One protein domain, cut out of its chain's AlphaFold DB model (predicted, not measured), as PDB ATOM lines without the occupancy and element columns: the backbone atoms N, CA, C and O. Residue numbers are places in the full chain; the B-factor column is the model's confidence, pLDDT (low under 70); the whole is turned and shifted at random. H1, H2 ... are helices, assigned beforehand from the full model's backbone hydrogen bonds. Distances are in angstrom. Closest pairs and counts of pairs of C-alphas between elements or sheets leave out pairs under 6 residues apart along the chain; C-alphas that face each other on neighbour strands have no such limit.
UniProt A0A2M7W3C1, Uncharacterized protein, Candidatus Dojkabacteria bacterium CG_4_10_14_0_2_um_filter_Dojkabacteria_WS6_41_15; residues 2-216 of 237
ATOM      1  N   ALA A   2     156.542 126.713 139.506       30.98
ATOM      2  CA  ALA A   2     155.388 127.554 139.114       30.98
ATOM      3  C   ALA A   2     154.096 126.724 138.888       30.98
ATOM      4  O   ALA A   2     152.989 127.222 139.068       30.98
ATOM      5  N   SER A   3     154.260 125.433 138.561       31.30
ATOM      6  CA  SER A   3     153.189 124.440 138.431       31.30
ATOM      7  C   SER A   3     152.393 124.208 139.711       31.30
ATOM      8  O   SER A   3     151.196 124.011 139.613       31.30
ATOM      9  N   ASP A   4     153.010 124.265 140.893       36.34
ATOM     10  CA  ASP A   4     152.361 123.804 142.132       36.34
ATOM     11  C   ASP A   4     151.503 124.918 142.741       36.34
ATOM     12  O   ASP A   4     150.449 124.659 143.314       36.34
ATOM     13  N   LEU A   5     151.914 126.174 142.528       39.56
ATOM     14  CA  LEU A   5     151.071 127.340 142.768       39.56
ATOM     15  C   LEU A   5     149.883 127.329 141.800       39.56
ATOM     16  O   LEU A   5     148.750 127.402 142.246       39.56
ATOM     17  N   ALA A   6     150.116 127.159 140.494       41.50
ATOM     18  CA  ALA A   6     149.034 127.082 139.513       41.50
ATOM     19  C   ALA A   6     148.078 125.898 139.768       41.50
ATOM     20  O   ALA A   6     146.879 126.035 139.556       41.50
ATOM     21  N   GLU A   7     148.580 124.762 140.259       39.44
ATOM     22  CA  GLU A   7     147.780 123.579 140.600       39.44
ATOM     23  C   GLU A   7     147.040 123.723 141.943       39.44
ATOM     24  O   GLU A   7     145.941 123.197 142.110       39.44
ATOM     25  N   GLY A   8     147.613 124.442 142.912       42.38
ATOM     26  CA  GLY A   8     146.923 124.828 144.147       42.38
ATOM     27  C   GLY A   8     145.828 125.866 143.891       42.38
ATOM     28  O   GLY A   8     144.720 125.733 144.401       42.38
ATOM     29  N   LEU A   9     146.112 126.849 143.032       45.94
ATOM     30  CA  LEU A   9     145.174 127.891 142.611       45.94
ATOM     31  C   LEU A   9     144.074 127.361 141.687       45.94
ATOM     32  O   LEU A   9     142.941 127.816 141.781       45.94
ATOM     33  N   SER A  10     144.356 126.371 140.835       43.94
ATOM     34  CA  SER A  10     143.340 125.760 139.963       43.94
ATOM     35  C   SER A  10     142.327 124.893 140.715       43.94
ATOM     36  O   SER A  10     141.257 124.602 140.183       43.94
ATOM     37  N   LYS A  11     142.643 124.498 141.957       47.44
ATOM     38  CA  LYS A  11     141.721 123.808 142.875       47.44
ATOM     39  C   LYS A  11     140.787 124.780 143.605       47.44
ATOM     40  O   LYS A  11     139.760 124.347 144.126       47.44
ATOM     41  N   VAL A  12     141.100 126.077 143.613       49.66
ATOM     42  CA  VAL A  12     140.204 127.128 144.106       49.66
ATOM     43  C   VAL A  12     139.121 127.334 143.055       49.66
ATOM     44  O   VAL A  12     139.419 127.761 141.948       49.66
ATOM     45  N   THR A  13     137.873 126.998 143.370       48.69
ATOM     46  CA  THR A  13     136.739 127.081 142.425       48.69
ATOM     47  C   THR A  13     135.800 128.251 142.705       48.69
ATOM     48  O   THR A  13     134.992 128.603 141.849       48.69
ATOM     49  N   ASP A  14     135.922 128.872 143.878       58.66
ATOM     50  CA  ASP A  14     135.187 130.080 144.228       58.66
ATOM     51  C   ASP A  14     135.792 131.313 143.541       58.66
ATOM     52  O   ASP A  14     137.004 131.554 143.552       58.66
ATOM     53  N   ARG A  15     134.896 132.108 142.961       47.97
ATOM     54  CA  ARG A  15     135.208 133.296 142.180       47.97
ATOM     55  C   ARG A  15     135.782 134.420 143.040       47.97
ATOM     56  O   ARG A  15     136.691 135.095 142.572       47.97
ATOM     57  N   GLY A  16     135.315 134.596 144.277       44.56
ATOM     58  CA  GLY A  16     135.819 135.654 145.162       44.56
ATOM     59  C   GLY A  16     137.291 135.455 145.530       44.56
ATOM     60  O   GLY A  16     138.079 136.398 145.536       44.56
ATOM     61  N   THR A  17     137.690 134.206 145.748       48.91
ATOM     62  CA  THR A  17     139.057 133.809 146.092       48.91
ATOM     63  C   THR A  17     139.983 133.844 144.881       48.91
ATOM     64  O   THR A  17     141.120 134.305 144.985       48.91
ATOM     65  N   GLN A  18     139.503 133.411 143.711       51.12
ATOM     66  CA  GLN A  18     140.245 133.573 142.458       51.12
ATOM     67  C   GLN A  18     140.470 135.052 142.124       51.12
ATOM     68  O   GLN A  18     141.581 135.424 141.752       51.12
ATOM     69  N   GLU A  19     139.449 135.896 142.296       46.47
ATOM     70  CA  GLU A  19     139.546 137.340 142.093       46.47
ATOM     71  C   GLU A  19     140.522 137.966 143.097       46.47
ATOM     72  O   GLU A  19     141.414 138.689 142.671       46.47
ATOM     73  N   ALA A  20     140.467 137.631 144.391       48.31
ATOM     74  CA  ALA A  20     141.415 138.140 145.390       48.31
ATOM     75  C   ALA A  20     142.874 137.793 145.046       48.31
ATOM     76  O   ALA A  20     143.745 138.660 145.063       48.31
ATOM     77  N   ILE A  21     143.142 136.543 144.670       53.81
ATOM     78  CA  ILE A  21     144.485 136.087 144.287       53.81
ATOM     79  C   ILE A  21     144.944 136.764 142.992       53.81
ATOM     80  O   ILE A  21     146.093 137.196 142.887       53.81
ATOM     81  N   PHE A  22     144.048 136.895 142.015       51.66
ATOM     82  CA  PHE A  22     144.312 137.591 140.761       51.66
ATOM     83  C   PHE A  22     144.576 139.088 140.982       51.66
ATOM     84  O   PHE A  22     145.523 139.620 140.414       51.66
ATOM     85  N   TYR A  23     143.826 139.760 141.858       49.53
ATOM     86  CA  TYR A  23     144.019 141.172 142.203       49.53
ATOM     87  C   TYR A  23     145.302 141.418 143.006       49.53
ATOM     88  O   TYR A  23     145.995 142.396 142.728       49.53
ATOM     89  N   ILE A  24     145.678 140.511 143.914       53.59
ATOM     90  CA  ILE A  24     146.978 140.540 144.610       53.59
ATOM     91  C   ILE A  24     148.122 140.434 143.595       53.59
ATOM     92  O   ILE A  24     149.079 141.210 143.645       53.59
ATOM     93  N   LEU A  25     148.014 139.503 142.643       52.94
ATOM     94  CA  LEU A  25     149.004 139.313 141.582       52.94
ATOM     95  C   LEU A  25     149.071 140.527 140.642       52.94
ATOM     96  O   LEU A  25     150.162 141.026 140.366       52.94
ATOM     97  N   CYS A  26     147.928 141.049 140.192       48.75
ATOM     98  CA  CYS A  26     147.847 142.206 139.298       48.75
ATOM     99  C   CYS A  26     148.316 143.506 139.962       48.75
ATOM    100  O   CYS A  26     149.080 144.248 139.351       48.75
ATOM    101  N   GLY A  27     147.918 143.770 141.208       46.00
ATOM    102  CA  GLY A  27     148.333 144.960 141.954       46.00
ATOM    103  C   GLY A  27     149.832 145.006 142.212       46.00
ATOM    104  O   GLY A  27     150.450 146.068 142.165       46.00
ATOM    105  N   ARG A  28     150.444 143.839 142.422       52.97
ATOM    106  CA  ARG A  28     151.877 143.741 142.713       52.97
ATOM    107  C   ARG A  28     152.735 143.756 141.453       52.97
ATOM    108  O   ARG A  28     153.763 144.429 141.462       52.97
ATOM    109  N   LEU A  29     152.275 143.166 140.348       46.91
ATOM    110  CA  LEU A  29     152.859 143.377 139.013       46.91
ATOM    111  C   LEU A  29     152.781 144.854 138.579       46.91
ATOM    112  O   LEU A  29     153.752 145.402 138.061       46.91
ATOM    113  N   ALA A  30     151.658 145.528 138.847       40.28
ATOM    114  CA  ALA A  30     151.457 146.940 138.518       40.28
ATOM    115  C   ALA A  30     152.249 147.917 139.409       40.28
ATOM    116  O   ALA A  30     152.421 149.066 139.040       40.28
ATOM    117  N   SER A  31     152.797 147.495 140.548       41.69
ATOM    118  CA  SER A  31     153.575 148.378 141.438       41.69
ATOM    119  C   SER A  31     154.974 148.750 140.938       41.69
ATOM    120  O   SER A  31     155.647 149.572 141.552       41.69
ATOM    121  N   GLY A  32     155.452 148.135 139.851       42.69
ATOM    122  CA  GLY A  32     156.827 148.325 139.376       42.69
ATOM    123  C   GLY A  32     157.903 147.670 140.258       42.69
ATOM    124  O   GLY A  32     159.081 147.748 139.914       42.69
ATOM    125  N   LEU A  33     157.523 146.961 141.331       43.53
ATOM    126  CA  LEU A  33     158.442 146.257 142.240       43.53
ATOM    127  C   LEU A  33     159.272 145.144 141.564       43.53
ATOM    128  O   LEU A  33     160.288 144.738 142.122       43.53
ATOM    129  N   GLU A  34     158.898 144.684 140.364       40.25
ATOM    130  CA  GLU A  34     159.727 143.788 139.532       40.25
ATOM    131  C   GLU A  34     160.937 144.480 138.883       40.25
ATOM    132  O   GLU A  34     161.907 143.810 138.530       40.25
ATOM    133  N   ASN A  35     160.905 145.806 138.716       42.16
ATOM    134  CA  ASN A  35     161.824 146.515 137.818       42.16
ATOM    135  C   ASN A  35     162.823 147.442 138.523       42.16
ATOM    136  O   ASN A  35     163.633 148.059 137.840       42.16
ATOM    137  N   HIS A  36     162.788 147.570 139.857       44.44
ATOM    138  CA  HIS A  36     163.602 148.529 140.634       44.44
ATOM    139  C   HIS A  36     163.483 150.011 140.214       44.44
ATOM    140  O   HIS A  36     164.137 150.865 140.810       44.44
ATOM    141  N   ASP A  37     162.636 150.344 139.244       43.88
ATOM    142  CA  ASP A  37     162.167 151.704 139.031       43.88
ATOM    143  C   ASP A  37     161.147 152.029 140.120       43.88
ATOM    144  O   ASP A  37     160.363 151.169 140.522       43.88
ATOM    145  N   ALA A  38     161.115 153.279 140.579       45.38
ATOM    146  CA  ALA A  38     160.180 153.771 141.597       45.38
ATOM    147  C   ALA A  38     158.686 153.674 141.194       45.38
ATOM    148  O   ALA A  38     157.834 154.288 141.831       45.38
ATOM    149  N   GLY A  39     158.370 152.943 140.120       45.47
ATOM    150  CA  GLY A  39     157.128 153.037 139.382       45.47
ATOM    151  C   GLY A  39     156.970 154.435 138.790       45.47
ATOM    152  O   GLY A  39     157.591 155.417 139.198       45.47
ATOM    153  N   THR A  40     156.098 154.574 137.804       53.59
ATOM    154  CA  THR A  40     155.513 155.894 137.569       53.59
ATOM    155  C   THR A  40     154.585 156.210 138.747       53.59
ATOM    156  O   THR A  40     154.073 155.298 139.396       53.59
ATOM    157  N   ALA A  41     154.306 157.487 139.022       53.53
ATOM    158  CA  ALA A  41     153.331 157.858 140.058       53.53
ATOM    159  C   ALA A  41     151.963 157.163 139.861       53.53
ATOM    160  O   ALA A  41     151.268 156.870 140.830       53.53
ATOM    161  N   GLN A  42     151.617 156.853 138.607       52.12
ATOM    162  CA  GLN A  42     150.432 156.084 138.252       52.12
ATOM    163  C   GLN A  42     150.532 154.618 138.696       52.12
ATOM    164  O   GLN A  42     149.613 154.130 139.331       52.12
ATOM    165  N   LEU A  43     151.657 153.942 138.443       47.56
ATOM    166  CA  LEU A  43     151.886 152.554 138.872       47.56
ATOM    167  C   LEU A  43     151.862 152.414 140.403       47.56
ATOM    168  O   LEU A  43     151.255 151.487 140.933       47.56
ATOM    169  N   VAL A  44     152.454 153.371 141.126       49.44
ATOM    170  CA  VAL A  44     152.388 153.421 142.599       49.44
ATOM    171  C   VAL A  44     150.943 153.612 143.078       49.44
ATOM    172  O   VAL A  44     150.497 152.914 143.984       49.44
ATOM    173  N   SER A  45     150.191 154.514 142.441       56.06
ATOM    174  CA  SER A  45     148.767 154.727 142.732       56.06
ATOM    175  C   SER A  45     147.925 153.475 142.456       56.06
ATOM    176  O   SER A  45     147.113 153.087 143.292       56.06
ATOM    177  N   ASP A  46     148.117 152.831 141.307       51.41
ATOM    178  CA  ASP A  46     147.367 151.642 140.892       51.41
ATOM    179  C   ASP A  46     147.666 150.451 141.816       51.41
ATOM    180  O   ASP A  46     146.765 149.688 142.166       51.41
ATOM    181  N   ALA A  47     148.910 150.326 142.283       48.97
ATOM    182  CA  ALA A  47     149.313 149.323 143.260       48.97
ATOM    183  C   ALA A  47     148.682 149.537 144.634       48.97
ATOM    184  O   ALA A  47     148.152 148.583 145.203       48.97
ATOM    185  N   SER A  48     148.684 150.771 145.144       53.03
ATOM    186  CA  SER A  48     147.991 151.098 146.394       53.03
ATOM    187  C   SER A  48     146.490 150.831 146.292       53.03
ATOM    188  O   SER A  48     145.899 150.245 147.196       53.03
ATOM    189  N   GLN A  49     145.863 151.162 145.159       56.44
ATOM    190  CA  GLN A  49     144.445 150.867 144.927       56.44
ATOM    191  C   GLN A  49     144.160 149.362 144.854       56.44
ATOM    192  O   GLN A  49     143.212 148.881 145.475       56.44
ATOM    193  N   ALA A  50     144.977 148.605 144.123       53.41
ATOM    194  CA  ALA A  50     144.818 147.160 144.004       53.41
ATOM    195  C   ALA A  50     145.101 146.432 145.326       53.41
ATOM    196  O   ALA A  50     144.472 145.413 145.618       53.41
ATOM    197  N   TRP A  51     146.008 146.957 146.150       55.91
ATOM    198  CA  TRP A  51     146.267 146.434 147.483       55.91
ATOM    199  C   TRP A  51     145.136 146.743 148.463       55.91
ATOM    200  O   TRP A  51     144.672 145.830 149.143       55.91
ATOM    201  N   GLU A  52     144.627 147.977 148.501       60.28
ATOM    202  CA  GLU A  52     143.445 148.305 149.308       60.28
ATOM    203  C   GLU A  52     142.231 147.470 148.881       60.28
ATOM    204  O   GLU A  52     141.517 146.941 149.735       60.28
ATOM    205  N   ALA A  53     142.050 147.235 147.578       57.28
ATOM    206  CA  ALA A  53     141.052 146.289 147.084       57.28
ATOM    207  C   ALA A  53     141.326 144.860 147.589       57.28
ATOM    208  O   ALA A  53     140.434 144.219 148.140       57.28
ATOM    209  N   SER A  54     142.563 144.370 147.473       59.38
ATOM    210  CA  SER A  54     142.960 143.031 147.935       59.38
ATOM    211  C   SER A  54     142.721 142.836 149.431       59.38
ATOM    212  O   SER A  54     142.207 141.803 149.838       59.38
ATOM    213  N   LYS A  55     143.029 143.837 150.255       62.94
ATOM    214  CA  LYS A  55     142.768 143.855 151.700       62.94
ATOM    215  C   LYS A  55     141.277 143.794 152.012       62.94
ATOM    216  O   LYS A  55     140.874 143.015 152.873       62.94
ATOM    217  N   VAL A  56     140.452 144.575 151.310       66.75
ATOM    218  CA  VAL A  56     138.987 144.483 151.422       66.75
ATOM    219  C   VAL A  56     138.518 143.076 151.047       66.75
ATOM    220  O   VAL A  56     137.713 142.495 151.766       66.75
ATOM    221  N   HIS A  57     139.067 142.480 149.989       66.50
ATOM    222  CA  HIS A  57     138.724 141.119 149.579       66.50
ATOM    223  C   HIS A  57     139.192 140.042 150.568       66.50
ATOM    224  O   HIS A  57     138.423 139.132 150.850       66.50
ATOM    225  N   ILE A  58     140.398 140.150 151.131       71.12
ATOM    226  CA  ILE A  58     140.943 139.260 152.173       71.12
ATOM    227  C   ILE A  58     140.041 139.281 153.409       71.12
ATOM    228  O   ILE A  58     139.665 138.225 153.913       71.12
ATOM    229  N   ARG A  59     139.641 140.474 153.863       74.12
ATOM    230  CA  ARG A  59     138.730 140.635 155.004       74.12
ATOM    231  C   ARG A  59     137.345 140.083 154.708       74.12
ATOM    232  O   ARG A  59     136.833 139.286 155.483       74.12
ATOM    233  N   ASN A  60     136.784 140.422 153.550       76.38
ATOM    234  CA  ASN A  60     135.496 139.881 153.125       76.38
ATOM    235  C   ASN A  60     135.542 138.352 153.015       76.38
ATOM    236  O   ASN A  60     134.595 137.689 153.420       76.38
ATOM    237  N   LEU A  61     136.638 137.773 152.511       78.25
ATOM    238  CA  LEU A  61     136.817 136.323 152.455       78.25
ATOM    239  C   LEU A  61     136.860 135.725 153.865       78.25
ATOM    240  O   LEU A  61     136.175 134.744 154.125       78.25
ATOM    241  N   ALA A  62     137.604 136.339 154.788       86.06
ATOM    242  CA  ALA A  62     137.660 135.919 156.187       86.06
ATOM    243  C   ALA A  62     136.306 136.015 156.914       86.06
ATOM    244  O   ALA A  62     136.075 135.250 157.846       86.06
ATOM    245  N   GLU A  63     135.423 136.931 156.511       85.62
ATOM    246  CA  GLU A  63     134.072 137.078 157.068       85.62
ATOM    247  C   GLU A  63     133.055 136.117 156.433       85.62
ATOM    248  O   GLU A  63     132.219 135.549 157.136       85.62
ATOM    249  N   VAL A  64     133.115 135.934 155.110       84.19
ATOM    250  CA  VAL A  64     132.130 135.161 154.334       84.19
ATOM    251  C   VAL A  64     132.446 133.666 154.333       84.19
ATOM    252  O   VAL A  64     131.539 132.856 154.521       84.19
ATOM    253  N   ASP A  65     133.715 133.292 154.145       84.75
ATOM    254  CA  ASP A  65     134.191 131.905 154.195       84.75
ATOM    255  C   ASP A  65     135.538 131.807 154.943       84.75
ATOM    256  O   ASP A  65     136.616 131.676 154.345       84.75
ATOM    257  N   PRO A  66     135.501 131.833 156.290       89.69
ATOM    258  CA  PRO A  66     136.712 131.783 157.099       89.69
ATOM    259  C   PRO A  66     137.515 130.483 156.927       89.69
ATOM    260  O   PRO A  66     138.718 130.450 157.200       89.69
ATOM    261  N   LYS A  67     136.879 129.396 156.470       87.62
ATOM    262  CA  LYS A  67     137.563 128.123 156.216       87.62
ATOM    263  C   LYS A  67     138.404 128.212 154.949       87.62
ATOM    264  O   LYS A  67     139.568 127.812 154.960       87.62
ATOM    265  N   GLN A  68     137.846 128.765 153.880       81.50
ATOM    266  CA  GLN A  68     138.601 129.008 152.661       81.50
ATOM    267  C   GLN A  68     139.722 130.030 152.886       81.50
ATOM    268  O   GLN A  68     140.844 129.832 152.414       81.50
ATOM    269  N   ALA A  69     139.455 131.075 153.673       86.50
ATOM    270  CA  ALA A  69     140.469 132.029 154.110       86.50
ATOM    271  C   ALA A  69     141.630 131.351 154.862       86.50
ATOM    272  O   ALA A  69     142.796 131.628 154.580       86.50
ATOM    273  N   LEU A  70     141.330 130.422 155.777       90.44
ATOM    274  CA  LEU A  70     142.341 129.626 156.478       90.44
ATOM    275  C   LEU A  70     143.212 128.823 155.499       90.44
ATOM    276  O   LEU A  70     144.442 128.871 155.580       90.44
ATOM    277  N   GLU A  71     142.583 128.078 154.588       85.12
ATOM    278  CA  GLU A  71     143.282 127.232 153.614       85.12
ATOM    279  C   GLU A  71     144.206 128.061 152.715       85.12
ATOM    280  O   GLU A  71     145.382 127.717 152.545       85.12
ATOM    281  N   LEU A  72     143.706 129.193 152.209       81.44
ATOM    282  CA  LEU A  72     144.496 130.128 151.420       81.44
ATOM    283  C   LEU A  72     145.644 130.723 152.244       81.44
ATOM    284  O   LEU A  72     146.786 130.720 151.793       81.44
ATOM    285  N   GLY A  73     145.378 131.188 153.464       88.62
ATOM    286  CA  GLY A  73     146.389 131.812 154.316       88.62
ATOM    287  C   GLY A  73     147.560 130.874 154.628       88.62
ATOM    288  O   GLY A  73     148.726 131.279 154.555       88.62
ATOM    289  N   ILE A  74     147.274 129.594 154.895       89.00
ATOM    290  CA  ILE A  74     148.298 128.554 155.083       89.00
ATOM    291  C   ILE A  74     149.094 128.343 153.794       89.00
ATOM    292  O   ILE A  74     150.326 128.310 153.845       89.00
ATOM    293  N   LEU A  75     148.408 128.208 152.653       83.69
ATOM    294  CA  LEU A  75     149.047 128.006 151.354       83.69
ATOM    295  C   LEU A  75     150.019 129.145 151.038       83.69
ATOM    296  O   LEU A  75     151.177 128.879 150.720       83.69
ATOM    297  N   LEU A  76     149.563 130.394 151.171       85.00
ATOM    298  CA  LEU A  76     150.360 131.586 150.890       85.00
ATOM    299  C   LEU A  76     151.570 131.683 151.819       85.00
ATOM    300  O   LEU A  76     152.673 131.931 151.344       85.00
ATOM    301  N   THR A  77     151.402 131.426 153.119       89.25
ATOM    302  CA  THR A  77     152.511 131.506 154.088       89.25
ATOM    303  C   THR A  77     153.599 130.466 153.809       89.25
ATOM    304  O   THR A  77     154.788 130.731 153.999       89.25
ATOM    305  N   LEU A  78     153.203 129.273 153.359       86.06
ATOM    306  CA  LEU A  78     154.103 128.147 153.108       86.06
ATOM    307  C   LEU A  78     154.643 128.096 151.675       86.06
ATOM    308  O   LEU A  78     155.287 127.108 151.311       86.06
ATOM    309  N   LEU A  79     154.414 129.133 150.862       81.12
ATOM    310  CA  LEU A  79     154.953 129.162 149.508       81.12
ATOM    311  C   LEU A  79     156.479 128.986 149.519       81.12
ATOM    312  O   LEU A  79     157.185 129.610 150.325       81.12
ATOM    313  N   PRO A  80     157.017 128.145 148.622       77.69
ATOM    314  CA  PRO A  80     158.452 127.961 148.525       77.69
ATOM    315  C   PRO A  80     159.131 129.258 148.070       77.69
ATOM    316  O   PRO A  80     158.523 130.128 147.447       77.69
ATOM    317  N   ASN A  81     160.428 129.366 148.366       77.94
ATOM    318  CA  ASN A  81     161.266 130.369 147.716       77.94
ATOM    319  C   ASN A  81     161.258 130.131 146.201       77.94
ATOM    320  O   ASN A  81     161.284 128.985 145.751       77.94
ATOM    321  N   ASN A  82     161.257 131.209 145.430       69.94
ATOM    322  CA  ASN A  82     161.376 131.163 143.989       69.94
ATOM    323  C   ASN A  82     162.858 131.184 143.584       69.94
ATOM    324  O   ASN A  82     163.619 132.069 143.980       69.94
ATOM    325  N   ASP A  83     163.263 130.217 142.763       71.44
ATOM    326  CA  ASP A  83     164.629 130.133 142.236       71.44
ATOM    327  C   ASP A  83     164.939 131.260 141.230       71.44
ATOM    328  O   ASP A  83     166.103 131.614 141.009       71.44
ATOM    329  N   ASN A  84     163.907 131.871 140.638       65.62
ATOM    330  CA  ASN A  84     164.040 133.070 139.823       65.62
ATOM    331  C   ASN A  84     164.156 134.312 140.718       65.62
ATOM    332  O   ASN A  84     163.161 134.875 141.180       65.62
ATOM    333  N   LYS A  85     165.394 134.784 140.888       71.00
ATOM    334  CA  LYS A  85     165.728 135.962 141.700       71.00
ATOM    335  C   LYS A  85     164.999 137.248 141.291       71.00
ATOM    336  O   LYS A  85     164.829 138.101 142.150       71.00
ATOM    337  N   GLY A  86     164.585 137.394 140.029       61.16
ATOM    338  CA  GLY A  86     163.828 138.567 139.576       61.16
ATOM    339  C   GLY A  86     162.380 138.575 140.072       61.16
ATOM    340  O   GLY A  86     161.828 139.632 140.339       61.16
ATOM    341  N   LEU A  87     161.786 137.392 140.261       60.06
ATOM    342  CA  LEU A  87     160.391 137.244 140.695       60.06
ATOM    343  C   LEU A  87     160.258 136.978 142.196       60.06
ATOM    344  O   LEU A  87     159.206 137.228 142.778       60.06
ATOM    345  N   GLU A  88     161.308 136.481 142.849       72.75
ATOM    346  CA  GLU A  88     161.321 136.201 144.288       72.75
ATOM    347  C   GLU A  88     160.818 137.365 145.169       72.75
ATOM    348  O   GLU A  88     160.051 137.084 146.096       72.75
ATOM    349  N   PRO A  89     161.139 138.648 144.893       68.75
ATOM    350  CA  PRO A  89     160.543 139.774 145.612       68.75
ATOM    351  C   PRO A  89     159.012 139.726 145.653       68.75
ATOM    352  O   PRO A  89     158.423 139.880 146.720       68.75
ATOM    353  N   ILE A  90     158.359 139.422 144.531       66.44
ATOM    354  CA  ILE A  90     156.896 139.305 144.453       66.44
ATOM    355  C   ILE A  90     156.400 138.119 145.267       66.44
ATOM    356  O   ILE A  90     155.398 138.221 145.965       66.44
ATOM    357  N   PHE A  91     157.096 136.987 145.211       69.31
ATOM    358  CA  PHE A  91     156.711 135.799 145.970       69.31
ATOM    359  C   PHE A  91     156.872 136.006 147.485       69.31
ATOM    360  O   PHE A  91     156.102 135.457 148.269       69.31
ATOM    361  N   GLN A  92     157.853 136.792 147.938       77.62
ATOM    362  CA  GLN A  92     157.987 137.205 149.349       77.62
ATOM    363  C   GLN A  92     156.833 138.101 149.788       77.62
ATOM    364  O   GLN A  92     156.252 137.935 150.859       77.62
ATOM    365  N   TRP A  93     156.469 139.008 148.902       74.81
ATOM    366  CA  TRP A  93     155.302 139.848 149.017       74.81
ATOM    367  C   TRP A  93     154.027 138.990 149.153       74.81
ATOM    368  O   TRP A  93     153.338 139.129 150.160       74.81
ATOM    369  N   ILE A  94     153.736 138.077 148.224       75.25
ATOM    370  CA  ILE A  94     152.562 137.181 148.288       75.25
ATOM    371  C   ILE A  94     152.564 136.360 149.585       75.25
ATOM    372  O   ILE A  94     151.532 136.182 150.228       75.25
ATOM    373  N   ARG A  95     153.740 135.902 150.030       85.25
ATOM    374  CA  ARG A  95     153.888 135.224 151.326       85.25
ATOM    375  C   ARG A  95     153.485 136.071 152.520       85.25
ATOM    376  O   ARG A  95     153.127 135.492 153.535       85.25
ATOM    377  N   SER A  96     153.546 137.395 152.417       85.50
ATOM    378  CA  SER A  96     153.146 138.314 153.489       85.50
ATOM    379  C   SER A  96     151.623 138.385 153.648       85.50
ATOM    380  O   SER A  96     151.136 138.698 154.731       85.50
ATOM    381  N   ASP A  97     150.868 138.028 152.605       81.38
ATOM    382  CA  ASP A  97     149.400 138.050 152.621       81.38
ATOM    383  C   ASP A  97     148.830 136.878 153.423       81.38
ATOM    384  O   ASP A  97     147.773 136.995 154.039       81.38
ATOM    385  N   GLY A  98     149.574 135.769 153.481       88.38
ATOM    386  CA  GLY A  98     149.248 134.616 154.312       88.38
ATOM    387  C   GLY A  98     149.127 134.977 155.797       88.38
ATOM    388  O   GLY A  98     148.041 134.823 156.356       88.38
ATOM    389  N   PRO A  99     150.184 135.508 156.445       91.69
ATOM    390  CA  PRO A  99     150.132 135.948 157.833       91.69
ATOM    391  C   PRO A  99     149.022 136.959 158.127       91.69
ATOM    392  O   PRO A  99     148.381 136.860 159.168       91.69
ATOM    393  N   ILE A 100     148.770 137.893 157.203       88.25
ATOM    394  CA  ILE A 100     147.685 138.874 157.322       88.25
ATOM    395  C   ILE A 100     146.327 138.166 157.375       88.25
ATOM    396  O   ILE A 100     145.592 138.340 158.342       88.25
ATOM    397  N   LEU A 101     146.021 137.331 156.379       87.50
ATOM    398  CA  LEU A 101     144.738 136.630 156.286       87.50
ATOM    399  C   LEU A 101     144.511 135.693 157.481       87.50
ATOM    400  O   LEU A 101     143.413 135.620 158.024       87.50
ATOM    401  N   LEU A 102     145.562 135.006 157.931       91.88
ATOM    402  CA  LEU A 102     145.514 134.112 159.091       91.88
ATOM    403  C   LEU A 102     145.296 134.838 160.426       91.88
ATOM    404  O   LEU A 102     144.856 134.214 161.394       91.88
ATOM    405  N   ALA A 103     145.618 136.128 160.492       90.31
ATOM    406  CA  ALA A 103     145.440 136.957 161.678       90.31
ATOM    407  C   ALA A 103     144.029 137.561 161.793       90.31
ATOM    408  O   ALA A 103     143.681 138.074 162.865       90.31
ATOM    409  N   GLU A 104     143.225 137.489 160.724       88.25
ATOM    410  CA  GLU A 104     141.855 138.002 160.690       88.25
ATOM    411  C   GLU A 104     140.959 137.289 161.713       88.25
ATOM    412  O   GLU A 104     141.056 136.078 161.942       88.25
ATOM    413  N   GLN A 105     140.056 138.050 162.340       84.31
ATOM    414  CA  GLN A 105     139.267 137.581 163.485       84.31
ATOM    415  C   GLN A 105     138.434 136.330 163.156       84.31
ATOM    416  O   GLN A 105     138.393 135.410 163.970       84.31
ATOM    417  N   GLY A 106     137.825 136.269 161.964       85.06
ATOM    418  CA  GLY A 106     137.042 135.109 161.515       85.06
ATOM    419  C   GLY A 106     137.875 133.837 161.314       85.06
ATOM    420  O   GLY A 106     137.371 132.730 161.481       85.06
ATOM    421  N   VAL A 107     139.170 133.977 161.012       90.19
ATOM    422  CA  VAL A 107     140.084 132.859 160.712       90.19
ATOM    423  C   VAL A 107     140.785 132.344 161.968       90.19
ATOM    424  O   VAL A 107     141.078 131.152 162.087       90.19
ATOM    425  N   LYS A 108     141.030 133.233 162.932       84.44
ATOM    426  CA  LYS A 108     141.830 132.984 164.138       84.44
ATOM    427  C   LYS A 108     141.417 131.730 164.918       84.44
ATOM    428  O   LYS A 108     142.276 130.938 165.311       84.44
ATOM    429  N   GLU A 109     140.120 131.523 165.142       81.12
ATOM    430  CA  GLU A 109     139.623 130.354 165.884       81.12
ATOM    431  C   GLU A 109     139.867 129.044 165.123       81.12
ATOM    432  O   GLU A 109     140.327 128.051 165.701       81.12
ATOM    433  N   LEU A 110     139.627 129.061 163.808       89.00
ATOM    434  CA  LEU A 110     139.844 127.912 162.931       89.00
ATOM    435  C   LEU A 110     141.328 127.570 162.809       89.00
ATOM    436  O   LEU A 110     141.686 126.394 162.816       89.00
ATOM    437  N   LEU A 111     142.201 128.578 162.764       89.81
ATOM    438  CA  LEU A 111     143.649 128.384 162.778       89.81
ATOM    439  C   LEU A 111     144.098 127.638 164.041       89.81
ATOM    440  O   LEU A 111     144.892 126.698 163.959       89.81
ATOM    441  N   GLY A 112     143.548 128.005 165.202       83.56
ATOM    442  CA  GLY A 112     143.808 127.304 166.457       83.56
ATOM    443  C   GLY A 112     143.395 125.829 166.408       83.56
ATOM    444  O   GLY A 112     144.173 124.960 166.802       83.56
ATOM    445  N   ALA A 113     142.199 125.529 165.892       84.94
ATOM    446  CA  ALA A 113     141.735 124.152 165.711       84.94
ATOM    447  C   ALA A 113     142.613 123.369 164.720       84.94
ATOM    448  O   ALA A 113     143.076 122.274 165.038       84.94
ATOM    449  N   TYR A 114     142.933 123.967 163.572       87.94
ATOM    450  CA  TYR A 114     143.753 123.353 162.534       87.94
ATOM    451  C   TYR A 114     145.131 122.931 163.043       87.94
ATOM    452  O   TYR A 114     145.569 121.813 162.764       87.94
ATOM    453  N   VAL A 115     145.812 123.791 163.807       85.62
ATOM    454  CA  VAL A 115     147.142 123.479 164.354       85.62
ATOM    455  C   VAL A 115     147.069 122.365 165.409       85.62
ATOM    456  O   VAL A 115     147.992 121.552 165.482       85.62
ATOM    457  N   ARG A 116     145.972 122.259 166.178       80.81
ATOM    458  CA  ARG A 116     145.761 121.148 167.130       80.81
ATOM    459  C   ARG A 116     145.574 119.823 166.408       80.81
ATOM    460  O   ARG A 116     146.168 118.822 166.795       80.81
ATOM    461  N   GLU A 117     144.757 119.832 165.366       86.62
ATOM    462  CA  GLU A 117     144.418 118.638 164.594       86.62
ATOM    463  C   GLU A 117     145.563 118.203 163.667       86.62
ATOM    464  O   GLU A 117     145.689 117.023 163.342       86.62
ATOM    465  N   ASN A 118     146.436 119.137 163.271       87.06
ATOM    466  CA  ASN A 118     147.525 118.915 162.319       87.06
ATOM    467  C   ASN A 118     148.875 119.422 162.869       87.06
ATOM    468  O   ASN A 118     149.459 120.360 162.311       87.06
ATOM    469  N   PRO A 119     149.430 118.798 163.924       83.12
ATOM    470  CA  PRO A 119     150.598 119.322 164.637       83.12
ATOM    471  C   PRO A 119     151.847 119.473 163.754       83.12
ATOM    472  O   PRO A 119     152.588 120.444 163.893       83.12
ATOM    473  N   SER A 120     152.066 118.570 162.792       84.25
ATOM    474  CA  SER A 120     153.185 118.669 161.842       84.25
ATOM    475  C   SER A 120     153.063 119.879 160.912       84.25
ATOM    476  O   SER A 120     154.056 120.551 160.629       84.25
ATOM    477  N   ARG A 121     151.844 120.195 160.463       83.56
ATOM    478  CA  ARG A 121     151.576 121.355 159.604       83.56
ATOM    479  C   ARG A 121     151.629 122.661 160.388       83.56
ATOM    480  O   ARG A 121     152.169 123.643 159.888       83.56
ATOM    481  N   GLY A 122     151.140 122.659 161.627       85.69
ATOM    482  CA  GLY A 122     151.290 123.791 162.538       85.69
ATOM    483  C   GLY A 122     152.751 124.103 162.861       85.69
ATOM    484  O   GLY A 122     153.148 125.268 162.853       85.69
ATOM    485  N   LEU A 123     153.579 123.070 163.058       86.62
ATOM    486  CA  LEU A 123     155.024 123.237 163.211       86.62
ATOM    487  C   LEU A 123     155.650 123.870 161.962       86.62
ATOM    488  O   LEU A 123     156.403 124.830 162.088       86.62
ATOM    489  N   ALA A 124     155.316 123.380 160.763       89.00
ATOM    490  CA  ALA A 124     155.820 123.948 159.510       89.00
ATOM    491  C   ALA A 124     155.454 125.435 159.355       89.00
ATOM    492  O   ALA A 124     156.314 126.245 159.012       89.00
ATOM    493  N   LEU A 125     154.209 125.800 159.681       91.00
ATOM    494  CA  LEU A 125     153.745 127.187 159.676       91.00
ATOM    495  C   LEU A 125     154.552 128.056 160.648       91.00
ATOM    496  O   LEU A 125     155.093 129.086 160.250       91.00
ATOM    497  N   GLY A 126     154.690 127.637 161.907       90.06
ATOM    498  CA  GLY A 126     155.438 128.427 162.887       90.06
ATOM    499  C   GLY A 126     156.938 128.509 162.585       90.06
ATOM    500  O   GLY A 126     157.544 129.548 162.831       90.06
ATOM    501  N   LEU A 127     157.543 127.475 161.986       91.44
ATOM    502  CA  LEU A 127     158.927 127.535 161.497       91.44
ATOM    503  C   LEU A 127     159.087 128.546 160.352       91.44
ATOM    504  O   LEU A 127     160.080 129.274 160.326       91.44
ATOM    505  N   ALA A 128     158.119 128.622 159.432       92.44
ATOM    506  CA  ALA A 128     158.123 129.614 158.357       92.44
ATOM    507  C   ALA A 128     158.052 131.045 158.915       92.44
ATOM    508  O   ALA A 128     158.879 131.884 158.558       92.44
ATOM    509  N   LEU A 129     157.140 131.300 159.860       94.38
ATOM    510  CA  LEU A 129     157.036 132.595 160.543       94.38
ATOM    511  C   LEU A 129     158.324 132.940 161.296       94.38
ATOM    512  O   LEU A 129     158.843 134.046 161.167       94.38
ATOM    513  N   MET A 130     158.885 131.983 162.040       92.31
ATOM    514  CA  MET A 130     160.124 132.186 162.791       92.31
ATOM    515  C   MET A 130     161.291 132.579 161.882       92.31
ATOM    516  O   MET A 130     162.005 133.530 162.195       92.31
ATOM    517  N   LYS A 131     161.453 131.894 160.742       92.06
ATOM    518  CA  LYS A 131     162.488 132.208 159.748       92.06
ATOM    519  C   LYS A 131     162.380 133.652 159.252       92.06
ATOM    520  O   LYS A 131     163.400 134.316 159.099       92.06
ATOM    521  N   ASN A 132     161.164 134.134 159.011       91.56
ATOM    522  CA  ASN A 132     160.934 135.498 158.537       91.56
ATOM    523  C   ASN A 132     161.189 136.538 159.640       91.56
ATOM    524  O   ASN A 132     161.774 137.585 159.379       91.56
ATOM    525  N   MET A 133     160.820 136.234 160.886       91.31
ATOM    526  CA  MET A 133     161.064 137.100 162.049       91.31
ATOM    527  C   MET A 133     162.549 137.246 162.425       91.31
ATOM    528  O   MET A 133     162.940 138.234 163.059       91.31
ATOM    529  N   ASP A 134     163.382 136.277 162.039       89.25
ATOM    530  CA  ASP A 134     164.838 136.326 162.217       89.25
ATOM    531  C   ASP A 134     165.537 137.262 161.213       89.25
ATOM    532  O   ASP A 134     166.744 137.499 161.317       89.25
ATOM    533  N   PHE A 135     164.792 137.854 160.273       89.94
ATOM    534  CA  PHE A 135     165.313 138.891 159.394       89.94
ATOM    535  C   PHE A 135     165.822 140.103 160.193       89.94
ATOM    536  O   PHE A 135     165.174 140.610 161.120       89.94
ATOM    537  N   GLN A 136     167.021 140.573 159.845       86.94
ATOM    538  CA  GLN A 136     167.713 141.628 160.581       86.94
ATOM    539  C   GLN A 136     167.230 143.015 160.152       86.94
ATOM    540  O   GLN A 136     167.890 143.726 159.403       86.94
ATOM    541  N   LEU A 137     166.088 143.442 160.692       85.31
ATOM    542  CA  LEU A 137     165.620 144.825 160.536       85.31
ATOM    543  C   LEU A 137     166.574 145.849 161.181       85.31
ATOM    544  O   LEU A 137     166.634 146.995 160.756       85.31
ATOM    545  N   GLU A 138     167.354 145.433 162.183       81.56
ATOM    546  CA  GLU A 138     168.278 146.304 162.928       81.56
ATOM    547  C   GLU A 138     169.479 146.774 162.099       81.56
ATOM    548  O   GLU A 138     170.081 147.798 162.415       81.56
ATOM    549  N   SER A 139     169.841 146.028 161.050       79.06
ATOM    550  CA  SER A 139     170.951 146.391 160.166       79.06
ATOM    551  C   SER A 139     170.565 147.407 159.090       79.06
ATOM    552  O   SER A 139     171.464 147.944 158.441       79.06
ATOM    553  N   MET A 140     169.267 147.680 158.912       76.81
ATOM    554  CA  MET A 140     168.771 148.624 157.910       76.81
ATOM    555  C   MET A 140     169.088 150.062 158.323       76.81
ATOM    556  O   MET A 140     168.782 150.499 159.437       76.81
ATOM    557  N   ARG A 141     169.734 150.810 157.430       73.81
ATOM    558  CA  ARG A 141     170.322 152.125 157.732       73.81
ATOM    559  C   ARG A 141     169.379 153.285 157.440       73.81
ATOM    560  O   ARG A 141     169.560 154.361 158.013       73.81
ATOM    561  N   SER A 142     168.397 153.097 156.559       75.94
ATOM    562  CA  SER A 142     167.465 154.147 156.142       75.94
ATOM    563  C   SER A 142     166.020 153.654 156.052       75.94
ATOM    564  O   SER A 142     165.746 152.461 155.955       75.94
ATOM    565  N   LYS A 143     165.081 154.609 156.078       70.00
ATOM    566  CA  LYS A 143     163.655 154.356 155.832       70.00
ATOM    567  C   LYS A 143     163.444 153.718 154.451       70.00
ATOM    568  O   LYS A 143     162.686 152.764 154.337       70.00
ATOM    569  N   ASP A 144     164.151 154.205 153.434       69.38
ATOM    570  CA  ASP A 144     164.012 153.724 152.056       69.38
ATOM    571  C   ASP A 144     164.431 152.254 151.913       69.38
ATOM    572  O   ASP A 144     163.783 151.496 151.194       69.38
ATOM    573  N   GLU A 145     165.461 151.817 152.644       69.38
ATOM    574  CA  GLU A 145     165.906 150.415 152.669       69.38
ATOM    575  C   GLU A 145     164.850 149.497 153.307       69.38
ATOM    576  O   GLU A 145     164.570 148.413 152.804       69.38
ATOM    577  N   VAL A 146     164.191 149.963 154.374       74.00
ATOM    578  CA  VAL A 146     163.116 149.214 155.043       74.00
ATOM    579  C   VAL A 146     161.901 149.024 154.131       74.00
ATOM    580  O   VAL A 146     161.273 147.971 154.191       74.00
ATOM    581  N   PHE A 147     161.568 150.010 153.295       71.00
ATOM    582  CA  PHE A 147     160.415 149.937 152.388       71.00
ATOM    583  C   PHE A 147     160.687 149.217 151.075       71.00
ATOM    584  O   PHE A 147     159.812 148.524 150.564       71.00
ATOM    585  N   SER A 148     161.880 149.397 150.515       69.00
ATOM    586  CA  SER A 148     162.249 148.774 149.241       69.00
ATOM    587  C   SER A 148     162.539 147.278 149.371       69.00
ATOM    588  O   SER A 148     162.530 146.572 148.363       69.00
ATOM    589  N   ASP A 149     162.773 146.778 150.589       75.75
ATOM    590  CA  ASP A 149     163.058 145.368 150.829       75.75
ATOM    591  C   ASP A 149     161.792 144.567 151.214       75.75
ATOM    592  O   ASP A 149     161.320 144.686 152.350       75.75
ATOM    593  N   PRO A 150     161.269 143.683 150.340       76.50
ATOM    594  CA  PRO A 150     160.128 142.804 150.645       76.50
ATOM    595  C   PRO A 150     160.303 141.957 151.908       76.50
ATOM    596  O   PRO A 150     159.326 141.618 152.580       76.50
ATOM    597  N   ARG A 151     161.545 141.607 152.260       84.75
ATOM    598  CA  ARG A 151     161.841 140.812 153.459       84.75
ATOM    599  C   ARG A 151     161.492 141.573 154.728       84.75
ATOM    600  O   ARG A 151     161.105 140.955 155.718       84.75
ATOM    601  N   SER A 152     161.589 142.902 154.689       86.75
ATOM    602  CA  SER A 152     161.209 143.750 155.811       86.75
ATOM    603  C   SER A 152     159.714 143.640 156.087       86.75
ATOM    604  O   SER A 152     159.326 143.375 157.222       86.75
ATOM    605  N   PHE A 153     158.871 143.762 155.061       85.75
ATOM    606  CA  PHE A 153     157.425 143.657 155.243       85.75
ATOM    607  C   PHE A 153     156.977 142.243 155.618       85.75
ATOM    608  O   PHE A 153     156.127 142.071 156.495       85.75
ATOM    609  N   LEU A 154     157.592 141.222 155.020       89.38
ATOM    610  CA  LEU A 154     157.340 139.832 155.393       89.38
ATOM    611  C   LEU A 154     157.689 139.569 156.868       89.38
ATOM    612  O   LEU A 154     156.969 138.846 157.558       89.38
ATOM    613  N   ALA A 155     158.758 140.182 157.383       93.56
ATOM    614  CA  ALA A 155     159.087 140.119 158.804       93.56
ATOM    615  C   ALA A 155     158.021 140.816 159.668       93.56
ATOM    616  O   ALA A 155     157.569 140.234 160.653       93.56
ATOM    617  N   VAL A 156     157.568 142.016 159.279       92.38
ATOM    618  CA  VAL A 156     156.535 142.784 160.004       92.38
ATOM    619  C   VAL A 156     155.203 142.032 160.077       92.38
ATOM    620  O   VAL A 156     154.641 141.879 161.160       92.38
ATOM    621  N   THR A 157     154.719 141.502 158.956       92.69
ATOM    622  CA  THR A 157     153.483 140.697 158.907       92.69
ATOM    623  C   THR A 157     153.615 139.381 159.676       92.69
ATOM    624  O   THR A 157     152.654 138.927 160.299       92.69
ATOM    625  N   SER A 158     154.817 138.792 159.714       95.25
ATOM    626  CA  SER A 158     155.095 137.618 160.550       95.25
ATOM    627  C   SER A 158     155.058 137.949 162.043       95.25
ATOM    628  O   SER A 158     154.497 137.164 162.807       95.25
ATOM    629  N   PHE A 159     155.592 139.105 162.470       95.06
ATOM    630  CA  PHE A 159     155.428 139.577 163.852       95.06
ATOM    631  C   PHE A 159     153.953 139.772 164.186       95.06
ATOM    632  O   PHE A 159     153.513 139.301 165.230       95.06
ATOM    633  N   PHE A 160     153.197 140.405 163.287       93.44
ATOM    634  CA  PHE A 160     151.763 140.617 163.453       93.44
ATOM    635  C   PHE A 160     151.008 139.310 163.695       93.44
ATOM    636  O   PHE A 160     150.378 139.175 164.735       93.44
ATOM    637  N   LEU A 161     151.118 138.301 162.825       93.19
ATOM    638  CA  LEU A 161     150.450 137.021 163.092       93.19
ATOM    639  C   LEU A 161     150.962 136.361 164.383       93.19
ATOM    640  O   LEU A 161     150.178 135.811 165.155       93.19
ATOM    641  N   ALA A 162     152.272 136.416 164.634       92.00
ATOM    642  CA  ALA A 162     152.859 135.775 165.802       92.00
ATOM    643  C   ALA A 162     152.344 136.361 167.127       92.00
ATOM    644  O   ALA A 162     152.106 135.596 168.062       92.00
ATOM    645  N   THR A 163     152.112 137.675 167.218       90.44
ATOM    646  CA  THR A 163     151.504 138.283 168.416       90.44
ATOM    647  C   THR A 163     150.042 137.872 168.583       90.44
ATOM    648  O   THR A 163     149.585 137.700 169.711       90.44
ATOM    649  N   ARG A 164     149.310 137.605 167.493       86.00
ATOM    650  CA  ARG A 164     147.917 137.121 167.558       86.00
ATOM    651  C   ARG A 164     147.798 135.710 168.128       86.00
ATOM    652  O   ARG A 164     146.730 135.373 168.639       86.00
ATOM    653  N   PHE A 165     148.869 134.910 168.107       78.62
ATOM    654  CA  PHE A 165     148.887 133.607 168.781       78.62
ATOM    655  C   PHE A 165     148.797 133.706 170.310       78.62
ATOM    656  O   PHE A 165     148.398 132.720 170.920       78.62
ATOM    657  N   VAL A 166     149.088 134.862 170.927       69.38
ATOM    658  CA  VAL A 166     148.908 135.070 172.382       69.38
ATOM    659  C   VAL A 166     147.447 134.891 172.801       69.38
ATOM    660  O   VAL A 166     147.157 134.334 173.856       69.38
ATOM    661  N   ASP A 167     146.525 135.344 171.958       59.47
ATOM    662  CA  ASP A 167     145.090 135.343 172.245       59.47
ATOM    663  C   ASP A 167     144.394 134.041 171.837       59.47
ATOM    664  O   ASP A 167     143.243 133.793 172.211       59.47
ATOM    665  N   ILE A 168     145.041 133.226 170.997       58.81
ATOM    666  CA  ILE A 168     144.515 131.911 170.647       58.81
ATOM    667  C   ILE A 168     144.732 131.072 171.896       58.81
ATOM    668  O   ILE A 168     145.842 130.608 172.111       58.81
ATOM    669  N   SER A 169     143.696 130.938 172.734       46.72
ATOM    670  CA  SER A 169     143.698 130.176 173.993       46.72
ATOM    671  C   SER A 169     144.236 128.755 173.784       46.72
ATOM    672  O   SER A 169     143.501 127.794 173.560       46.72
ATOM    673  N   TYR A 170     145.558 128.644 173.833       54.44
ATOM    674  CA  TYR A 170     146.352 127.442 173.701       54.44
ATOM    675  C   TYR A 170     147.021 127.248 175.052       54.44
ATOM    676  O   TYR A 170     148.173 127.620 175.268       54.44
ATOM    677  N   ALA A 171     146.282 126.652 175.981       44.91
ATOM    678  CA  ALA A 171     146.873 126.236 177.243       44.91
ATOM    679  C   ALA A 171     148.024 125.217 177.040       44.91
ATOM    680  O   ALA A 171     148.866 125.106 177.920       44.91
ATOM    681  N   ASP A 172     148.144 124.564 175.865       54.03
ATOM    682  CA  ASP A 172     149.026 123.392 175.712       54.03
ATOM    683  C   ASP A 172     150.073 123.421 174.567       54.03
ATOM    684  O   ASP A 172     150.852 122.476 174.451       54.03
ATOM    685  N   SER A 173     150.175 124.461 173.717       69.56
ATOM    686  CA  SER A 173     151.227 124.507 172.667       69.56
ATOM    687  C   SER A 173     152.401 125.389 173.074       69.56
ATOM    688  O   SER A 173     152.457 126.584 172.774       69.56
ATOM    689  N   GLN A 174     153.390 124.769 173.721       77.56
ATOM    690  CA  GLN A 174     154.629 125.431 174.138       77.56
ATOM    691  C   GLN A 174     155.348 126.135 172.972       77.56
ATOM    692  O   GLN A 174     155.950 127.193 173.160       77.56
ATOM    693  N   PHE A 175     155.264 125.582 171.757       81.75
ATOM    694  CA  PHE A 175     155.918 126.147 170.578       81.75
ATOM    695  C   PHE A 175     155.287 127.467 170.115       81.75
ATOM    696  O   PHE A 175     156.012 128.439 169.920       81.75
ATOM    697  N   LEU A 176     153.957 127.540 169.982       79.06
ATOM    698  CA  LEU A 176     153.288 128.777 169.551       79.06
ATOM    699  C   LEU A 176     153.422 129.885 170.601       79.06
ATOM    700  O   LEU A 176     153.671 131.035 170.248       79.06
ATOM    701  N   ASN A 177     153.381 129.523 171.886       81.62
ATOM    702  CA  ASN A 177     153.658 130.458 172.977       81.62
ATOM    703  C   ASN A 177     155.096 130.999 172.911       81.62
ATOM    704  O   ASN A 177     155.331 132.192 173.111       81.62
ATOM    705  N   THR A 178     156.065 130.144 172.565       86.62
ATOM    706  CA  THR A 178     157.459 130.565 172.342       86.62
ATOM    707  C   THR A 178     157.573 131.501 171.139       86.62
ATOM    708  O   THR A 178     158.275 132.509 171.212       86.62
ATOM    709  N   LEU A 179     156.862 131.205 170.046       89.50
ATOM    710  CA  LEU A 179     156.837 132.033 168.840       89.50
ATOM    711  C   LEU A 179     156.291 133.436 169.137       89.50
ATOM    712  O   LEU A 179     156.925 134.430 168.781       89.50
ATOM    713  N   ALA A 180     155.161 133.507 169.839       89.94
ATOM    714  CA  ALA A 180     154.532 134.754 170.248       89.94
ATOM    715  C   ALA A 180     155.424 135.575 171.191       89.94
ATOM    716  O   ALA A 180     155.642 136.765 170.971       89.94
ATOM    717  N   THR A 181     156.021 134.924 172.194       90.25
ATOM    718  CA  THR A 181     156.963 135.570 173.125       90.25
ATOM    719  C   THR A 181     158.165 136.146 172.376       90.25
ATOM    720  O   THR A 181     158.545 137.294 172.598       90.25
ATOM    721  N   LYS A 182     158.739 135.381 171.438       91.69
ATOM    722  CA  LYS A 182     159.853 135.842 170.600       91.69
ATOM    723  C   LYS A 182     159.454 137.057 169.759       91.69
ATOM    724  O   LYS A 182     160.245 137.990 169.662       91.69
ATOM    725  N   ALA A 183     158.252 137.065 169.181       93.62
ATOM    726  CA  ALA A 183     157.754 138.206 168.414       93.62
ATOM    727  C   ALA A 183     157.666 139.473 169.276       93.62
ATOM    728  O   ALA A 183     158.223 140.500 168.894       93.62
ATOM    729  N   ILE A 184     157.064 139.383 170.466       92.94
ATOM    730  CA  ILE A 184     156.959 140.510 171.406       92.94
ATOM    731  C   ILE A 184     158.351 141.021 171.798       92.94
ATOM    732  O   ILE A 184     158.635 142.204 171.636       92.94
ATOM    733  N   MET A 185     159.265 140.133 172.203       92.69
ATOM    734  CA  MET A 185     160.638 140.521 172.559       92.69
ATOM    735  C   MET A 185     161.383 141.214 171.406       92.69
ATOM    736  O   MET A 185     162.191 142.115 171.632       92.69
ATOM    737  N   ARG A 186     161.145 140.796 170.155       92.88
ATOM    738  CA  ARG A 186     161.723 141.455 168.973       92.88
ATOM    739  C   ARG A 186     161.124 142.846 168.776       92.88
ATOM    740  O   ARG A 186     161.879 143.770 168.495       92.88
ATOM    741  N   LEU A 187     159.812 143.001 168.942       93.56
ATOM    742  CA  LEU A 187     159.108 144.279 168.794       93.56
ATOM    743  C   LEU A 187     159.516 145.318 169.849       93.56
ATOM    744  O   LEU A 187     159.510 146.510 169.541       93.56
ATOM    745  N   GLU A 188     159.954 144.885 171.035       92.50
ATOM    746  CA  GLU A 188     160.511 145.750 172.088       92.50
ATOM    747  C   GLU A 188     161.912 146.305 171.756       92.50
ATOM    748  O   GLU A 188     162.365 147.282 172.365       92.50
ATOM    749  N   ASN A 189     162.625 145.726 170.782       92.06
ATOM    750  CA  ASN A 189     163.903 146.268 170.325       92.06
ATOM    751  C   ASN A 189     163.672 147.593 169.587       92.06
ATOM    752  O   ASN A 189     163.020 147.624 168.546       92.06
ATOM    753  N   ARG A 190     164.295 148.679 170.061       90.12
ATOM    754  CA  ARG A 190     164.138 150.033 169.492       90.12
ATOM    755  C   ARG A 190     164.346 150.123 167.974       90.12
ATOM    756  O   ARG A 190     163.685 150.924 167.323       90.12
ATOM    757  N   PHE A 191     165.274 149.351 167.406       88.12
ATOM    758  CA  PHE A 191     165.565 149.391 165.973       88.12
ATOM    759  C   PHE A 191     164.453 148.708 165.179       88.12
ATOM    760  O   PHE A 191     164.005 149.248 164.170       88.12
ATOM    761  N   VAL A 192     163.961 147.571 165.679       91.31
ATOM    762  CA  VAL A 192     162.787 146.889 165.125       91.31
ATOM    763  C   VAL A 192     161.552 147.776 165.263       91.31
ATOM    764  O   VAL A 192     160.875 148.000 164.265       91.31
ATOM    765  N   SER A 193     161.290 148.356 166.442       91.19
ATOM    766  CA  SER A 193     160.146 149.255 166.653       91.19
ATOM    767  C   SER A 193     160.162 150.424 165.673       91.19
ATOM    768  O   SER A 193     159.138 150.746 165.079       91.19
ATOM    769  N   ARG A 194     161.326 151.046 165.464       88.25
ATOM    770  CA  ARG A 194     161.483 152.151 164.513       88.25
ATOM    771  C   ARG A 194     161.248 151.707 163.069       88.25
ATOM    772  O   ARG A 194     160.587 152.425 162.325       88.25
ATOM    773  N   ALA A 195     161.744 150.530 162.682       87.75
ATOM    774  CA  ALA A 195     161.488 149.957 161.363       87.75
ATOM    775  C   ALA A 195     159.991 149.674 161.145       87.75
ATOM    776  O   ALA A 195     159.453 150.044 160.106       87.75
ATOM    777  N   VAL A 196     159.301 149.106 162.139       89.94
ATOM    778  CA  VAL A 196     157.842 148.895 162.106       89.94
ATOM    779  C   VAL A 196     157.107 150.234 162.001       89.94
ATOM    780  O   VAL A 196     156.267 150.398 161.124       89.94
ATOM    781  N   ARG A 197     157.465 151.233 162.817       87.62
ATOM    782  CA  ARG A 197     156.863 152.579 162.767       87.62
ATOM    783  C   ARG A 197     157.067 153.281 161.435       87.62
ATOM    784  O   ARG A 197     156.258 154.128 161.085       87.62
ATOM    785  N   TYR A 198     158.109 152.963 160.670       84.19
ATOM    786  CA  TYR A 198     158.221 153.535 159.334       84.19
ATOM    787  C   TYR A 198     157.020 153.163 158.469       84.19
ATOM    788  O   TYR A 198     156.482 154.066 157.830       84.19
ATOM    789  N   TYR A 199     156.530 151.920 158.555       78.75
ATOM    790  CA  TYR A 199     155.339 151.450 157.839       78.75
ATOM    791  C   TYR A 199     154.042 152.187 158.213       78.75
ATOM    792  O   TYR A 199     153.110 152.170 157.413       78.75
ATOM    793  N   SER A 200     153.958 152.901 159.344       79.12
ATOM    794  CA  SER A 200     152.742 153.672 159.671       79.12
ATOM    795  C   SER A 200     152.537 154.888 158.770       79.12
ATOM    796  O   SER A 200     151.435 155.421 158.679       79.12
ATOM    797  N   GLN A 201     153.591 155.321 158.073       71.12
ATOM    798  CA  GLN A 201     153.529 156.445 157.141       71.12
ATOM    799  C   GLN A 201     152.939 156.060 155.777       71.12
ATOM    800  O   GLN A 201     152.765 156.939 154.935       71.12
ATOM    801  N   ILE A 202     152.648 154.776 155.551       67.25
ATOM    802  CA  ILE A 202     151.957 154.292 154.356       67.25
ATOM    803  C   ILE A 202     150.529 153.908 154.748       67.25
ATOM    804  O   ILE A 202     150.324 153.094 155.649       67.25
ATOM    805  N   SER A 203     149.542 154.491 154.056       62.06
ATOM    806  CA  SER A 203     148.102 154.250 154.270       62.06
ATOM    807  C   SER A 203     147.745 152.766 154.317       62.06
ATOM    808  O   SER A 203     146.927 152.341 155.126       62.06
ATOM    809  N   ASP A 204     148.428 151.994 153.486       60.12
ATOM    810  CA  ASP A 204     148.131 150.608 153.154       60.12
ATOM    811  C   ASP A 204     148.557 149.614 154.246       60.12
ATOM    812  O   ASP A 204     148.082 148.474 154.306       60.12
ATOM    813  N   THR A 205     149.461 150.051 155.126       72.38
ATOM    814  CA  THR A 205     150.094 149.229 156.168       72.38
ATOM    815  C   THR A 205     149.940 149.816 157.567       72.38
ATOM    816  O   THR A 205     150.308 149.158 158.540       72.38
ATOM    817  N   SER A 206     149.377 151.023 157.684       76.94
ATOM    818  CA  SER A 206     149.149 151.728 158.954       76.94
ATOM    819  C   SER A 206     148.407 150.871 159.977       76.94
ATOM    820  O   SER A 206     148.845 150.768 161.115       76.94
ATOM    821  N   TRP A 207     147.382 150.145 159.536       81.81
ATOM    822  CA  TRP A 207     146.577 149.262 160.378       81.81
ATOM    823  C   TRP A 207     147.387 148.138 161.052       81.81
ATOM    824  O   TRP A 207     147.107 147.802 162.197       81.81
ATOM    825  N   ILE A 208     148.404 147.572 160.384       85.00
ATOM    826  CA  ILE A 208     149.288 146.565 161.005       85.00
ATOM    827  C   ILE A 208     150.059 147.219 162.145       85.00
ATOM    828  O   ILE A 208     150.246 146.629 163.207       85.00
ATOM    829  N   VAL A 209     150.536 148.441 161.910       85.81
ATOM    830  CA  VAL A 209     151.335 149.169 162.890       85.81
ATOM    831  C   VAL A 209     150.487 149.588 164.083       85.81
ATOM    832  O   VAL A 209     150.949 149.423 165.205       85.81
ATOM    833  N   ASP A 210     149.255 150.043 163.861       88.31
ATOM    834  CA  ASP A 210     148.323 150.413 164.931       88.31
ATOM    835  C   ASP A 210     148.062 149.236 165.885       88.31
ATOM    836  O   ASP A 210     148.082 149.403 167.105       88.31
ATOM    837  N   GLU A 211     147.900 148.026 165.343       88.69
ATOM    838  CA  GLU A 211     147.748 146.789 166.125       88.69
ATOM    839  C   GLU A 211     149.033 146.408 166.878       88.69
ATOM    840  O   GLU A 211     148.995 145.902 168.003       88.69
ATOM    841  N   LEU A 212     150.198 146.649 166.273       91.50
ATOM    842  CA  LEU A 212     151.491 146.340 166.883       91.50
ATOM    843  C   LEU A 212     151.952 147.388 167.905       91.50
ATOM    844  O   LEU A 212     152.806 147.074 168.735       91.50
ATOM    845  N   GLU A 213     151.398 148.602 167.873       91.75
ATOM    846  CA  GLU A 213     151.828 149.779 168.640       91.75
ATOM    847  C   GLU A 213     151.942 149.505 170.146       91.75
ATOM    848  O   GLU A 213     152.877 149.978 170.796       91.75
ATOM    849  N   ALA A 214     151.041 148.687 170.695       90.94
ATOM    850  CA  ALA A 214     151.033 148.313 172.109       90.94
ATOM    851  C   ALA A 214     152.296 147.549 172.559       90.94
ATOM    852  O   ALA A 214     152.640 147.584 173.740       90.94
ATOM    853  N   PHE A 215     152.988 146.881 171.630       92.31
ATOM    854  CA  PHE A 215     154.200 146.094 171.886       92.31
ATOM    855  C   PHE A 215     155.489 146.844 171.532       92.31
ATOM    856  O   PHE A 215     156.587 146.369 171.824       92.31
ATOM    857  N   LEU A 216     155.383 147.994 170.862       91.62
ATOM    858  CA  LEU A 216     156.549 148.733 170.397       91.62
ATOM    859  C   LEU A 216     157.223 149.474 171.552       91.62
ATOM    860  O   LEU A 216     156.574 150.049 172.429       91.62
TER     861      LEU A 216
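This is residues 2 to 216 of the 237 residues of an uncharacterized protein of Candidatus Dojkabacteria bacterium CG_4_10_14_0_2_um_filter_Dojkabacteria_WS6_41_15 (UniProt A0A2M7W3C1). Helices H5 and H9 lie side by side as the core, between two halves: on one side H4 and the hairpin of H2 and H3 pack on H5, with H6 packed on H4, while on the other H10 and H12 pack on H9, with H11 beside H12 and the short H8 packed on H11. H7 bridges the halves, and H1 lies at one edge, touching no helix. The printed part has 215 residues with twelve named helices, H1 to H12 in order, and no named strand: all helix. It is compact, with a radius of gyration of the C-alphas of 16.5 A, and spans 50 by 45 by 31 A.

Start at H1, residues 2 to 10, close but not clearly touching H2, residues 15 to 30; the closest C-alphas, of Leu 9 and Gln 18, are 7.5 A apart. H2 forms a hairpin with H3, residues 41 to 64, at a shallow tilt of 22 degrees, closest at the C-alphas of Gly 27 and Ala 50, 4.6 A. Next comes the hairpin of H4, residues 66 to 77, and H5, residues 88 to 103, whose closest C-alphas, of Gly 73 and Gly 98, are 4.0 A apart. H2, H3 and H5 make a bundle, three helices that touch one another, though H3 and H5 only just, with 3 pairs of C-alphas within 8 A. H6, residues 105 to 117, touches H4 with residues 106 to 111 alone, closest at the C-alphas of Pro 66 and Val 107, 5.1 A. H7, residues 119 to 133, touches H9, residues 150 to 164, with residues 129 to 133 alone; the C-alphas of Met 133 and Ala 155 come closest, 4.9 A. H5 and H9 are the hubs and touch at a shallow tilt of 14 degrees, the same way, closest at the C-alphas of Ser 96 and Leu 154, 4.8 A. H10, residues 174 to 187, touches H9 at a steep tilt of 56 degrees, the C-alphas of Ala 162 and Ala 180 being closest at 4.9 A. H11, residues 190 to 201, touches H8, residues 143 to 148, and forms a hairpin with H12, residues 206 to 215. Every O i to N i+4 pair is within hydrogen-bond range in H1 to H4 and H7 to H10, against 8 of 12 in H5, 7 of 9 in H6, 5 of 8 in H11 and 4 of 6 in H12.

Find C-alpha 2 at (155.388, 127.554, 139.114), where H1 begins. H3, the longest helix, runs 34.2 A from C-alpha 41 at (153.331, 157.858, 140.058); H5 runs 23.6 A, H9 21.6 A and H2 21.5 A. H12 ends at C-alpha 215, (154.200, 146.094, 171.886).

The C-alphas farthest apart, of Thr 40 and Asp 172, are 50.5 A apart. The printed part has no cut, and no link is long. The mean pLDDT of the printed part is 73.7, and residues 2 to 57 and 166 to 173 are among those under 70.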